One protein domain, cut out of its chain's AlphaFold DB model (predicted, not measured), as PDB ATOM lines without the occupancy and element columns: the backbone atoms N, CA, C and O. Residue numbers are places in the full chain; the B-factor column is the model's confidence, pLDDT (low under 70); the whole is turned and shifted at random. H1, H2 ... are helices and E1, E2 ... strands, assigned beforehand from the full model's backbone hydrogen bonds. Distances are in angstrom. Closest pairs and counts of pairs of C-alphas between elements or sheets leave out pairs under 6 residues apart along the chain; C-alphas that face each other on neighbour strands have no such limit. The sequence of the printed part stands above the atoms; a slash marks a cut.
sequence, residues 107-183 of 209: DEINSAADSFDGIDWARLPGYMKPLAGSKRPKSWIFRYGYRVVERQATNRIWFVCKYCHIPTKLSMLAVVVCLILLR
ATOM      1  N   ASP A 107       9.258 112.819 -37.097       53.28
ATOM      2  CA  ASP A 107       8.215 113.381 -37.952       53.28
ATOM      3  C   ASP A 107       8.410 114.890 -38.219       53.28
ATOM      4  O   ASP A 107       8.208 115.356 -39.349       53.28
ATOM      5  N   GLU A 108       8.955 115.643 -37.258       57.44
ATOM      6  CA  GLU A 108       9.328 117.053 -37.461       57.44
ATOM      7  C   GLU A 108      10.545 117.244 -38.390       57.44
ATOM      8  O   GLU A 108      10.605 118.200 -39.177       57.44
ATOM      9  N   ILE A 109      11.523 116.329 -38.350       60.09
ATOM     10  CA  ILE A 109      12.707 116.364 -39.233       60.09
ATOM     11  C   ILE A 109      12.316 116.006 -40.674       60.09
ATOM     12  O   ILE A 109      12.877 116.555 -41.624       60.09
ATOM     13  N   ASN A 110      11.333 115.125 -40.858       60.22
ATOM     14  CA  ASN A 110      10.891 114.679 -42.182       60.22
ATOM     15  C   ASN A 110       9.971 115.680 -42.899       60.22
ATOM     16  O   ASN A 110       9.765 115.580 -44.111       60.22
ATOM     17  N   SER A 111       9.447 116.676 -42.187       65.56
ATOM     18  CA  SER A 111       8.647 117.737 -42.795       65.56
ATOM     19  C   SER A 111       9.503 118.586 -43.740       65.56
ATOM     20  O   SER A 111      10.507 119.165 -43.331       65.56
ATOM     21  N   ALA A 112       9.103 118.710 -45.008       63.12
ATOM     22  CA  ALA A 112       9.840 119.497 -46.011       63.12
ATOM     23  C   ALA A 112       9.834 121.014 -45.725       63.12
ATOM     24  O   ALA A 112      10.684 121.757 -46.221       63.12
ATOM     25  N   ALA A 113       8.871 121.483 -44.928       70.81
ATOM     26  CA  ALA A 113       8.778 122.870 -44.500       70.81
ATOM     27  C   ALA A 113       9.575 123.097 -43.211       70.81
ATOM     28  O   ALA A 113       9.491 122.323 -42.259       70.81
ATOM     29  N   ASP A 114      10.354 124.174 -43.174       77.06
ATOM     30  CA  ASP A 114      11.002 124.646 -41.953       77.06
ATOM     31  C   ASP A 114       9.916 125.221 -41.009       77.06
ATOM     32  O   ASP A 114       9.197 126.157 -41.386       77.06
ATOM     33  N   SER A 115       9.778 124.643 -39.807       82.19
ATOM     34  CA  SER A 115       8.910 125.152 -38.733       82.19
ATOM     35  C   SER A 115       9.628 126.290 -38.008       82.19
ATOM     36  O   SER A 115      10.769 126.135 -37.572       82.19
ATOM     37  N   PHE A 116       8.974 127.447 -37.899       83.69
ATOM     38  CA  PHE A 116       9.531 128.659 -37.276       83.69
ATOM     39  C   PHE A 116       8.793 129.035 -35.990       83.69
ATOM     40  O   PHE A 116       8.875 130.175 -35.540       83.69
ATOM     41  N   ASP A 117       8.064 128.091 -35.403       82.69
ATOM     42  CA  ASP A 117       7.328 128.335 -34.172       82.69
ATOM     43  C   ASP A 117       8.313 128.621 -33.035       82.69
ATOM     44  O   ASP A 117       9.283 127.886 -32.821       82.69
ATOM     45  N   GLY A 118       8.098 129.748 -32.355       82.75
ATOM     46  CA  GLY A 118       8.930 130.216 -31.248       82.75
ATOM     47  C   GLY A 118      10.077 131.158 -31.618       82.75
ATOM     48  O   GLY A 118      10.734 131.639 -30.701       82.75
ATOM     49  N   ILE A 119      10.311 131.469 -32.902       86.19
ATOM     50  CA  ILE A 119      11.362 132.430 -33.272       86.19
ATOM     51  C   ILE A 119      10.927 133.887 -33.040       86.19
ATOM     52  O   ILE A 119       9.913 134.346 -33.568       86.19
ATOM     53  N   ASP A 120      11.733 134.643 -32.292       85.31
ATOM     54  CA  ASP A 120      11.537 136.088 -32.127       85.31
ATOM     55  C   ASP A 120      12.207 136.884 -33.263       85.31
ATOM     56  O   ASP A 120      13.396 137.228 -33.217       85.31
ATOM     57  N   TRP A 121      11.429 137.194 -34.303       86.12
ATOM     58  CA  TRP A 121      11.890 137.992 -35.443       86.12
ATOM     59  C   TRP A 121      12.282 139.429 -35.068       86.12
ATOM     60  O   TRP A 121      13.059 140.040 -35.802       86.12
ATOM     61  N   ALA A 122      11.816 139.972 -33.934       85.19
ATOM     62  CA  ALA A 122      12.180 141.324 -33.504       85.19
ATOM     63  C   ALA A 122      13.674 141.433 -33.153       85.19
ATOM     64  O   ALA A 122      14.285 142.483 -33.350       85.19
ATOM     65  N   ARG A 123      14.296 140.332 -32.706       81.12
ATOM     66  CA  ARG A 123      15.744 140.262 -32.431       81.12
ATOM     67  C   ARG A 123      16.586 139.992 -33.673       81.12
ATOM     68  O   ARG A 123      17.808 140.106 -33.621       81.12
ATOM     69  N   LEU A 124      15.945 139.646 -34.787       84.38
ATOM     70  CA  LEU A 124      16.586 139.282 -36.046       84.38
ATOM     71  C   LEU A 124      16.113 140.191 -37.201       84.38
ATOM     72  O   LEU A 124      15.667 139.681 -38.229       84.38
ATOM     73  N   PRO A 125      16.243 141.532 -37.103       83.94
ATOM     74  CA  PRO A 125      15.708 142.456 -38.114       83.94
ATOM     75  C   PRO A 125      16.355 142.281 -39.501       83.94
ATOM     76  O   PRO A 125      15.727 142.521 -40.538       83.94
ATOM     77  N   GLY A 126      17.612 141.826 -39.524       87.00
ATOM     78  CA  GLY A 126      18.371 141.548 -40.742       87.00
ATOM     79  C   GLY A 126      18.097 140.181 -41.366       87.00
ATOM     80  O   GLY A 126      18.563 139.935 -42.477       87.00
ATOM     81  N   TYR A 127      17.343 139.305 -40.700       89.19
ATOM     82  CA  TYR A 127      17.081 137.953 -41.183       89.19
ATOM     83  C   TYR A 127      15.611 137.766 -41.557       89.19
ATOM     84  O   TYR A 127      14.721 138.496 -41.122       89.19
ATOM     85  N   MET A 128      15.361 136.785 -42.415       89.69
ATOM     86  CA  MET A 128      14.022 136.380 -42.817       89.69
ATOM     87  C   MET A 128      13.941 134.866 -42.996       89.69
ATOM     88  O   MET A 128      14.954 134.168 -43.125       89.69
ATOM     89  N   LYS A 129      12.706 134.369 -43.050       89.81
ATOM     90  CA  LYS A 129      12.410 132.999 -43.457       89.81
ATOM     91  C   LYS A 129      12.930 132.760 -44.888       89.81
ATOM     92  O   LYS A 129      12.701 133.606 -45.756       89.81
ATOM     93  N   PRO A 130      13.613 131.635 -45.162       87.56
ATOM     94  CA  PRO A 130      13.994 131.274 -46.520       87.56
ATOM     95  C   PRO A 130      12.755 131.211 -47.421       87.56
ATOM     96  O   PRO A 130      11.764 130.573 -47.072       87.56
ATOM     97  N   LEU A 131      12.826 131.842 -48.596       81.50
ATOM     98  CA  LEU A 131      11.724 131.850 -49.571       81.50
ATOM     99  C   LEU A 131      11.415 130.448 -50.115       81.50
ATOM    100  O   LEU A 131      10.293 130.166 -50.524       81.50
ATOM    101  N   ALA A 132      12.418 129.569 -50.106       80.94
ATOM    102  CA  ALA A 132      12.296 128.180 -50.510       80.94
ATOM    103  C   ALA A 132      12.611 127.241 -49.338       80.94
ATOM    104  O   ALA A 132      13.678 127.326 -48.707       80.94
ATOM    105  N   GLY A 133      11.693 126.301 -49.099       78.88
ATOM    106  CA  GLY A 133      11.940 125.142 -48.245       78.88
ATOM    107  C   GLY A 133      13.073 124.280 -48.805       78.88
ATOM    108  O   GLY A 133      13.333 124.264 -50.014       78.88
ATOM    109  N   SER A 134      13.790 123.582 -47.928       78.00
ATOM    110  CA  SER A 134      14.818 122.643 -48.367       78.00
ATOM    111  C   SER A 134      14.165 121.420 -49.011       78.00
ATOM    112  O   SER A 134      13.374 120.730 -48.383       78.00
ATOM    113  N   LYS A 135      14.547 121.101 -50.253       79.69
ATOM    114  CA  LYS A 135      14.136 119.852 -50.928       79.69
ATOM    115  C   LYS A 135      14.895 118.616 -50.431       79.69
ATOM    116  O   LYS A 135      14.597 117.502 -50.839       79.69
ATOM    117  N   ARG A 136      15.947 118.825 -49.637       80.75
ATOM    118  CA  ARG A 136      16.807 117.768 -49.102       80.75
ATOM    119  C   ARG A 136      16.282 117.333 -47.733       80.75
ATOM    120  O   ARG A 136      15.736 118.184 -47.030       80.75
ATOM    121  N   PRO A 137      16.482 116.061 -47.346       81.69
ATOM    122  CA  PRO A 137      16.194 115.622 -45.987       81.69
ATOM    123  C   PRO A 137      16.964 116.493 -44.994       81.69
ATOM    124  O   PRO A 137      18.135 116.825 -45.216       81.69
ATOM    125  N   LYS A 138      16.288 116.902 -43.922       84.88
ATOM    126  CA  LYS A 138      16.898 117.713 -42.875       84.88
ATOM    127  C   LYS A 138      17.890 116.858 -42.088       84.88
ATOM    128  O   LYS A 138      17.634 115.696 -41.788       84.88
ATOM    129  N   SER A 139      19.032 117.442 -41.748       84.12
ATOM    130  CA  SER A 139      19.984 116.833 -40.818       84.12
ATOM    131  C   SER A 139      19.595 117.127 -39.363       84.12
ATOM    132  O   SER A 139      18.718 117.947 -39.086       84.12
ATOM    133  N   TRP A 140      20.277 116.487 -38.411       87.62
ATOM    134  CA  TRP A 140      20.010 116.630 -36.974       87.62
ATOM    135  C   TRP A 140      20.031 118.086 -36.471       87.62
ATOM    136  O   TRP A 140      19.342 118.410 -35.507       87.62
ATOM    137  N   ILE A 141      20.772 118.984 -37.130       85.44
ATOM    138  CA  ILE A 141      20.894 120.392 -36.723       85.44
ATOM    139  C   ILE A 141      19.551 121.136 -36.747       85.44
ATOM    140  O   ILE A 141      19.326 122.034 -35.938       85.44
ATOM    141  N   PHE A 142      18.620 120.719 -37.611       85.38
ATOM    142  CA  PHE A 142      17.278 121.299 -37.704       85.38
ATOM    143  C   PHE A 142      16.400 120.968 -36.486       85.38
ATOM    144  O   PHE A 142      15.390 121.635 -36.257       85.38
ATOM    145  N   ARG A 143      16.797 119.991 -35.655       85.56
ATOM    146  CA  ARG A 143      16.151 119.742 -34.359       85.56
ATOM    147  C   ARG A 143      16.386 120.901 -33.395       85.56
ATOM    148  O   ARG A 143      15.469 121.297 -32.682       85.56
ATOM    149  N   TYR A 144      17.593 121.470 -33.419       85.25
ATOM    150  CA  TYR A 144      18.074 122.425 -32.416       85.25
ATOM    151  C   TYR A 144      18.207 123.864 -32.923       85.25
ATOM    152  O   TYR A 144      18.439 124.769 -32.122       85.25
ATOM    153  N   GLY A 145      18.054 124.109 -34.226       88.56
ATOM    154  CA  GLY A 145      18.190 125.444 -34.799       88.56
ATOM    155  C   GLY A 145      17.227 125.736 -35.942       88.56
ATOM    156  O   GLY A 145      16.750 124.838 -36.630       88.56
ATOM    157  N   TYR A 146      16.968 127.024 -36.149       89.38
ATOM    158  CA  TYR A 146      16.212 127.564 -37.269       89.38
ATOM    159  C   TYR A 146      17.150 127.944 -38.405       89.38
ATOM    160  O   TYR A 146      18.150 128.636 -38.199       89.38
ATOM    161  N   ARG A 147      16.782 127.552 -39.620       89.50
ATOM    162  CA  ARG A 147      17.440 127.993 -40.845       89.50
ATOM    163  C   ARG A 147      16.875 129.349 -41.267       89.50
ATOM    164  O   ARG A 147      15.707 129.439 -41.631       89.50
ATOM    165  N   VAL A 148      17.695 130.391 -41.276       89.75
ATOM    166  CA  VAL A 148      17.305 131.749 -41.692       89.75
ATOM    167  C   VAL A 148      18.211 132.254 -42.812       89.75
ATOM    168  O   VAL A 148      19.318 131.755 -43.003       89.75
ATOM    169  N   VAL A 149      17.743 133.233 -43.581       91.19
ATOM    170  CA  VAL A 149      18.551 133.909 -44.609       91.19
ATOM    171  C   VAL A 149      18.658 135.394 -44.311       91.19
ATOM    172  O   VAL A 149      17.777 135.973 -43.677       91.19
ATOM    173  N   GLU A 150      19.741 136.015 -44.761       90.62
ATOM    174  CA  GLU A 150      19.922 137.460 -44.647       90.62
ATOM    175  C   GLU A 150      19.001 138.193 -45.635       90.62
ATOM    176  O   GLU A 150      18.890 137.814 -46.802       90.62
ATOM    177  N   ARG A 151      18.347 139.268 -45.184       87.38
ATOM    178  CA  ARG A 151      17.401 140.058 -45.987       87.38
ATOM    179  C   ARG A 151      18.065 140.710 -47.198       87.38
ATOM    180  O   ARG A 151      17.442 140.803 -48.248       87.38
ATOM    181  N   GLN A 152      19.316 141.141 -47.040       85.38
ATOM    182  CA  GLN A 152      20.109 141.769 -48.100       85.38
ATOM    183  C   GLN A 152      20.758 140.742 -49.038       85.38
ATOM    184  O   GLN A 152      21.003 141.033 -50.205       85.38
ATOM    185  N   ALA A 153      21.036 139.532 -48.541       83.69
ATOM    186  CA  ALA A 153      21.742 138.486 -49.271       83.69
ATOM    187  C   ALA A 153      21.062 137.125 -49.062       83.69
ATOM    188  O   ALA A 153      21.501 136.297 -48.263       83.69
ATOM    189  N   THR A 154      20.014 136.858 -49.844       83.69
ATOM    190  CA  THR A 154      19.198 135.631 -49.742       83.69
ATOM    191  C   THR A 154      19.950 134.341 -50.086       83.69
ATOM    192  O   THR A 154      19.463 133.249 -49.802       83.69
ATOM    193  N   ASN A 155      21.145 134.447 -50.678       84.56
ATOM    194  CA  ASN A 155      22.023 133.312 -50.960       84.56
ATOM    195  C   ASN A 155      22.727 132.777 -49.696       84.56
ATOM    196  O   ASN A 155      23.130 131.617 -49.658       84.56
ATOM    197  N   ARG A 156      22.858 133.597 -48.644       84.81
ATOM    198  CA  ARG A 156      23.541 133.203 -47.408       84.81
ATOM    199  C   ARG A 156      22.557 132.602 -46.418       84.81
ATOM    200  O   ARG A 156      21.622 133.264 -45.970       84.81
ATOM    201  N   ILE A 157      22.808 131.347 -46.068       87.56
ATOM    202  CA  ILE A 157      22.035 130.603 -45.079       87.56
ATOM    203  C   ILE A 157      22.757 130.675 -43.736       87.56
ATOM    204  O   ILE A 157      23.956 130.419 -43.653       87.56
ATOM    205  N   TRP A 158      21.997 130.979 -42.693       87.81
ATOM    206  CA  TRP A 158      22.435 131.043 -41.309       87.81
ATOM    207  C   TRP A 158      21.600 130.095 -40.454       87.81
ATOM    208  O   TRP A 158      20.434 129.833 -40.757       87.81
ATOM    209  N   PHE A 159      22.195 129.599 -39.372       89.12
ATOM    210  CA  PHE A 159      21.493 128.810 -38.367       89.12
ATOM    211  C   PHE A 159      21.432 129.570 -37.050       89.12
ATOM    212  O   PHE A 159      22.441 130.071 -36.560       89.12
ATOM    213  N   VAL A 160      20.234 129.647 -36.483       87.88
ATOM    214  CA  VAL A 160      19.970 130.284 -35.193       87.88
ATOM    215  C   VAL A 160      19.534 129.212 -34.209       87.88
ATOM    216  O   VAL A 160      18.579 128.492 -34.472       87.88
ATOM    217  N   CYS A 161      20.205 129.099 -33.066       86.94
ATOM    218  CA  CYS A 161      19.836 128.128 -32.037       86.94
ATOM    219  C   CYS A 161      18.441 128.418 -31.448       86.94
ATOM    220  O   CYS A 161      18.151 129.550 -31.045       86.94
ATOM    221  N   LYS A 162      17.602 127.379 -31.327       86.00
ATOM    222  CA  LYS A 162      16.254 127.455 -30.735       86.00
ATOM    223  C   LYS A 162      16.270 127.947 -29.288       86.00
ATOM    224  O   LYS A 162      15.354 128.640 -28.877       86.00
ATOM    225  N   TYR A 163      17.332 127.671 -28.539       83.12
ATOM    226  CA  TYR A 163      17.412 128.047 -27.127       83.12
ATOM    227  C   TYR A 163      18.102 129.396 -26.904       83.12
ATOM    228  O   TYR A 163      17.676 130.179 -26.062       83.12
ATOM    229  N   CYS A 164      19.150 129.707 -27.673       78.88
ATOM    230  CA  CYS A 164      19.968 130.900 -27.420       78.88
ATOM    231  C   CYS A 164      19.327 132.208 -27.903       78.88
ATOM    232  O   CYS A 164      19.715 133.282 -27.446       78.88
ATOM    233  N   HIS A 165      18.383 132.144 -28.846       78.25
ATOM    234  CA  HIS A 165      17.726 133.347 -29.362       78.25
ATOM    235  C   HIS A 165      16.616 133.868 -28.426       78.25
ATOM    236  O   HIS A 165      16.235 135.038 -28.531       78.25
ATOM    237  N   ILE A 166      16.158 133.046 -27.471       75.75
ATOM    238  CA  ILE A 166      15.142 133.404 -26.474       75.75
ATOM    239  C   ILE A 166      15.810 134.203 -25.337       75.75
ATOM    240  O   ILE A 166      16.862 133.806 -24.830       75.75
ATOM    241  N   PRO A 167      15.245 135.347 -24.918       61.12
ATOM    242  CA  PRO A 167      15.898 136.295 -24.013       61.12
ATOM    243  C   PRO A 167      15.885 135.905 -22.524       61.12
ATOM    244  O   PRO A 167      15.872 136.792 -21.676       61.12
ATOM    245  N   THR A 168      15.910 134.620 -22.157       65.44
ATOM    246  CA  THR A 168      15.761 134.246 -20.740       65.44
ATOM    247  C   THR A 168      17.040 134.053 -19.937       65.44
ATOM    248  O   THR A 168      16.931 134.235 -18.734       65.44
ATOM    249  N   LYS A 169      18.243 133.780 -20.481       56.25
ATOM    250  CA  LYS A 169      19.451 133.676 -19.612       56.25
ATOM    251  C   LYS A 169      20.839 133.937 -20.204       56.25
ATOM    252  O   LYS A 169      21.799 133.827 -19.451       56.25
ATOM    253  N   LEU A 170      21.013 134.302 -21.475       55.12
ATOM    254  CA  LEU A 170      22.368 134.467 -22.025       55.12
ATOM    255  C   LEU A 170      22.532 135.814 -22.735       55.12
ATOM    256  O   LEU A 170      21.780 136.163 -23.645       55.12
ATOM    257  N   SER A 171      23.509 136.579 -22.246       59.12
ATOM    258  CA  SER A 171      23.893 137.914 -22.705       59.12
ATOM    259  C   SER A 171      24.107 137.951 -24.223       59.12
ATOM    260  O   SER A 171      24.430 136.936 -24.839       59.12
ATOM    261  N   MET A 172      23.957 139.130 -24.844       57.47
ATOM    262  CA  MET A 172      24.150 139.340 -26.294       57.47
ATOM    263  C   MET A 172      25.413 138.671 -26.871       57.47
ATOM    264  O   MET A 172      25.418 138.285 -28.038       57.47
ATOM    265  N   LEU A 173      26.459 138.491 -26.058       57.69
ATOM    266  CA  LEU A 173      27.685 137.779 -26.418       57.69
ATOM    267  C   LEU A 173      27.436 136.335 -26.871       57.69
ATOM    268  O   LEU A 173      28.055 135.899 -27.835       57.69
ATOM    269  N   ALA A 174      26.509 135.603 -26.255       57.88
ATOM    270  CA  ALA A 174      26.230 134.219 -26.633       57.88
ATOM    271  C   ALA A 174      25.567 134.102 -28.014       57.88
ATOM    272  O   ALA A 174      25.854 133.167 -28.760       57.88
ATOM    273  N   VAL A 175      24.724 135.072 -28.384       59.38
ATOM    274  CA  VAL A 175      24.103 135.129 -29.716       59.38
ATOM    275  C   VAL A 175      25.171 135.387 -30.779       59.38
ATOM    276  O   VAL A 175      25.201 134.706 -31.801       59.38
ATOM    277  N   VAL A 176      26.100 136.309 -30.511       61.78
ATOM    278  CA  VAL A 176      27.211 136.626 -31.421       61.78
ATOM    279  C   VAL A 176      28.191 135.454 -31.535       61.78
ATOM    280  O   VAL A 176      28.575 135.092 -32.644       61.78
ATOM    281  N   VAL A 177      28.542 134.798 -30.426       60.88
ATOM    282  CA  VAL A 177      29.405 133.604 -30.427       60.88
ATOM    283  C   VAL A 177      28.750 132.453 -31.194       60.88
ATOM    284  O   VAL A 177      29.414 131.811 -32.002       60.88
ATOM    285  N   CYS A 178      27.443 132.229 -31.036       57.41
ATOM    286  CA  CYS A 178      26.730 131.186 -31.775       57.41
ATOM    287  C   CYS A 178      26.698 131.472 -33.290       57.41
ATOM    288  O   CYS A 178      26.967 130.577 -34.090       57.41
ATOM    289  N   LEU A 179      26.479 132.731 -33.695       63.16
ATOM    290  CA  LEU A 179      26.547 133.145 -35.104       63.16
ATOM    291  C   LEU A 179      27.962 133.017 -35.703       63.16
ATOM    292  O   LEU A 179      28.098 132.755 -36.897       63.16
ATOM    293  N   ILE A 180      29.019 133.174 -34.897       61.06
ATOM    294  CA  ILE A 180      30.416 133.013 -35.337       61.06
ATOM    295  C   ILE A 180      30.811 131.531 -35.436       61.06
ATOM    296  O   ILE A 180      31.464 131.145 -36.407       61.06
ATOM    297  N   LEU A 181      30.410 130.695 -34.469       56.84
ATOM    298  CA  LEU A 181      30.760 129.268 -34.422       56.84
ATOM    299  C   LEU A 181      29.992 128.416 -35.444       56.84
ATOM    300  O   LEU A 181      30.464 127.348 -35.819       56.84
ATOM    301  N   LEU A 182      28.854 128.897 -35.951       57.16
ATOM    302  CA  LEU A 182      28.101 128.255 -37.035       57.16
ATOM    303  C   LEU A 182      28.544 128.702 -38.440       57.16
ATOM    304  O   LEU A 182      27.821 128.447 -39.404       57.16
ATOM    305  N   ARG A 183      29.716 129.347 -38.595       49.59
ATOM    306  CA  ARG A 183      30.296 129.629 -39.921       49.59
ATOM    307  C   ARG A 183      30.428 128.322 -40.713       49.59
ATOM    308  O   ARG A 183      31.250 127.480 -40.346       49.59
TER     309      ARG A 183
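What this domain is: This is residues 107 to 183 of the 209 residues of an uncharacterized protein of Alternaria tenuissima (UniProt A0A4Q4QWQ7). With little regular structure, the model has a hairpin of strands, E1 and E2, in its middle; H3 packs beside E2 with residues 175 to 179, and a long loop, residues 111 to 140, is tied to E1 by a short pairing. The 77 printed residues run H1, H2, E1, E2, H3, mixed helices and strands, with 29 residues in these elements. The whole is compact, radius of gyration of the C-alphas 12.4 A, spanning 34 by 29 by 22 A.

How they stand to each other: E1, residues 145 to 150, and E2, residues 157 to 161, are antiparallel at 141 degrees; N 146 and O 160 are 2.8 A apart, within hydrogen-bond range. Residues 127 to 128 pair antiparallel with 149 to 150 of E1. The closest C-alphas of E2 and H3, residues 172 to 181, are Val 160 and Leu 179, 7.2 A apart. H1, residues 107 to 110, and H2, residues 141 to 144, only just touch, with 3 pairs of C-alphas within 8 A, the closest Ile 109 and Arg 143, 6.9 A. E1 and H3 are apart. Every O i to N i+4 pair in H3 is within hydrogen-bond range; H1 and H2 are too short for one.

Where its parts are: E1, 15.6 A long, begins at C-alpha 145 (18.190, 125.444, -34.799); E2 is 13.5 A. H3, 14.5 A, ends at C-alpha 181 (30.760, 129.268, -34.422).

The domain as a whole: The printed part has no cut; H1 to H2 is a long link. Confidence is low, under 70, at residues 107 to 112 and 167 to 183.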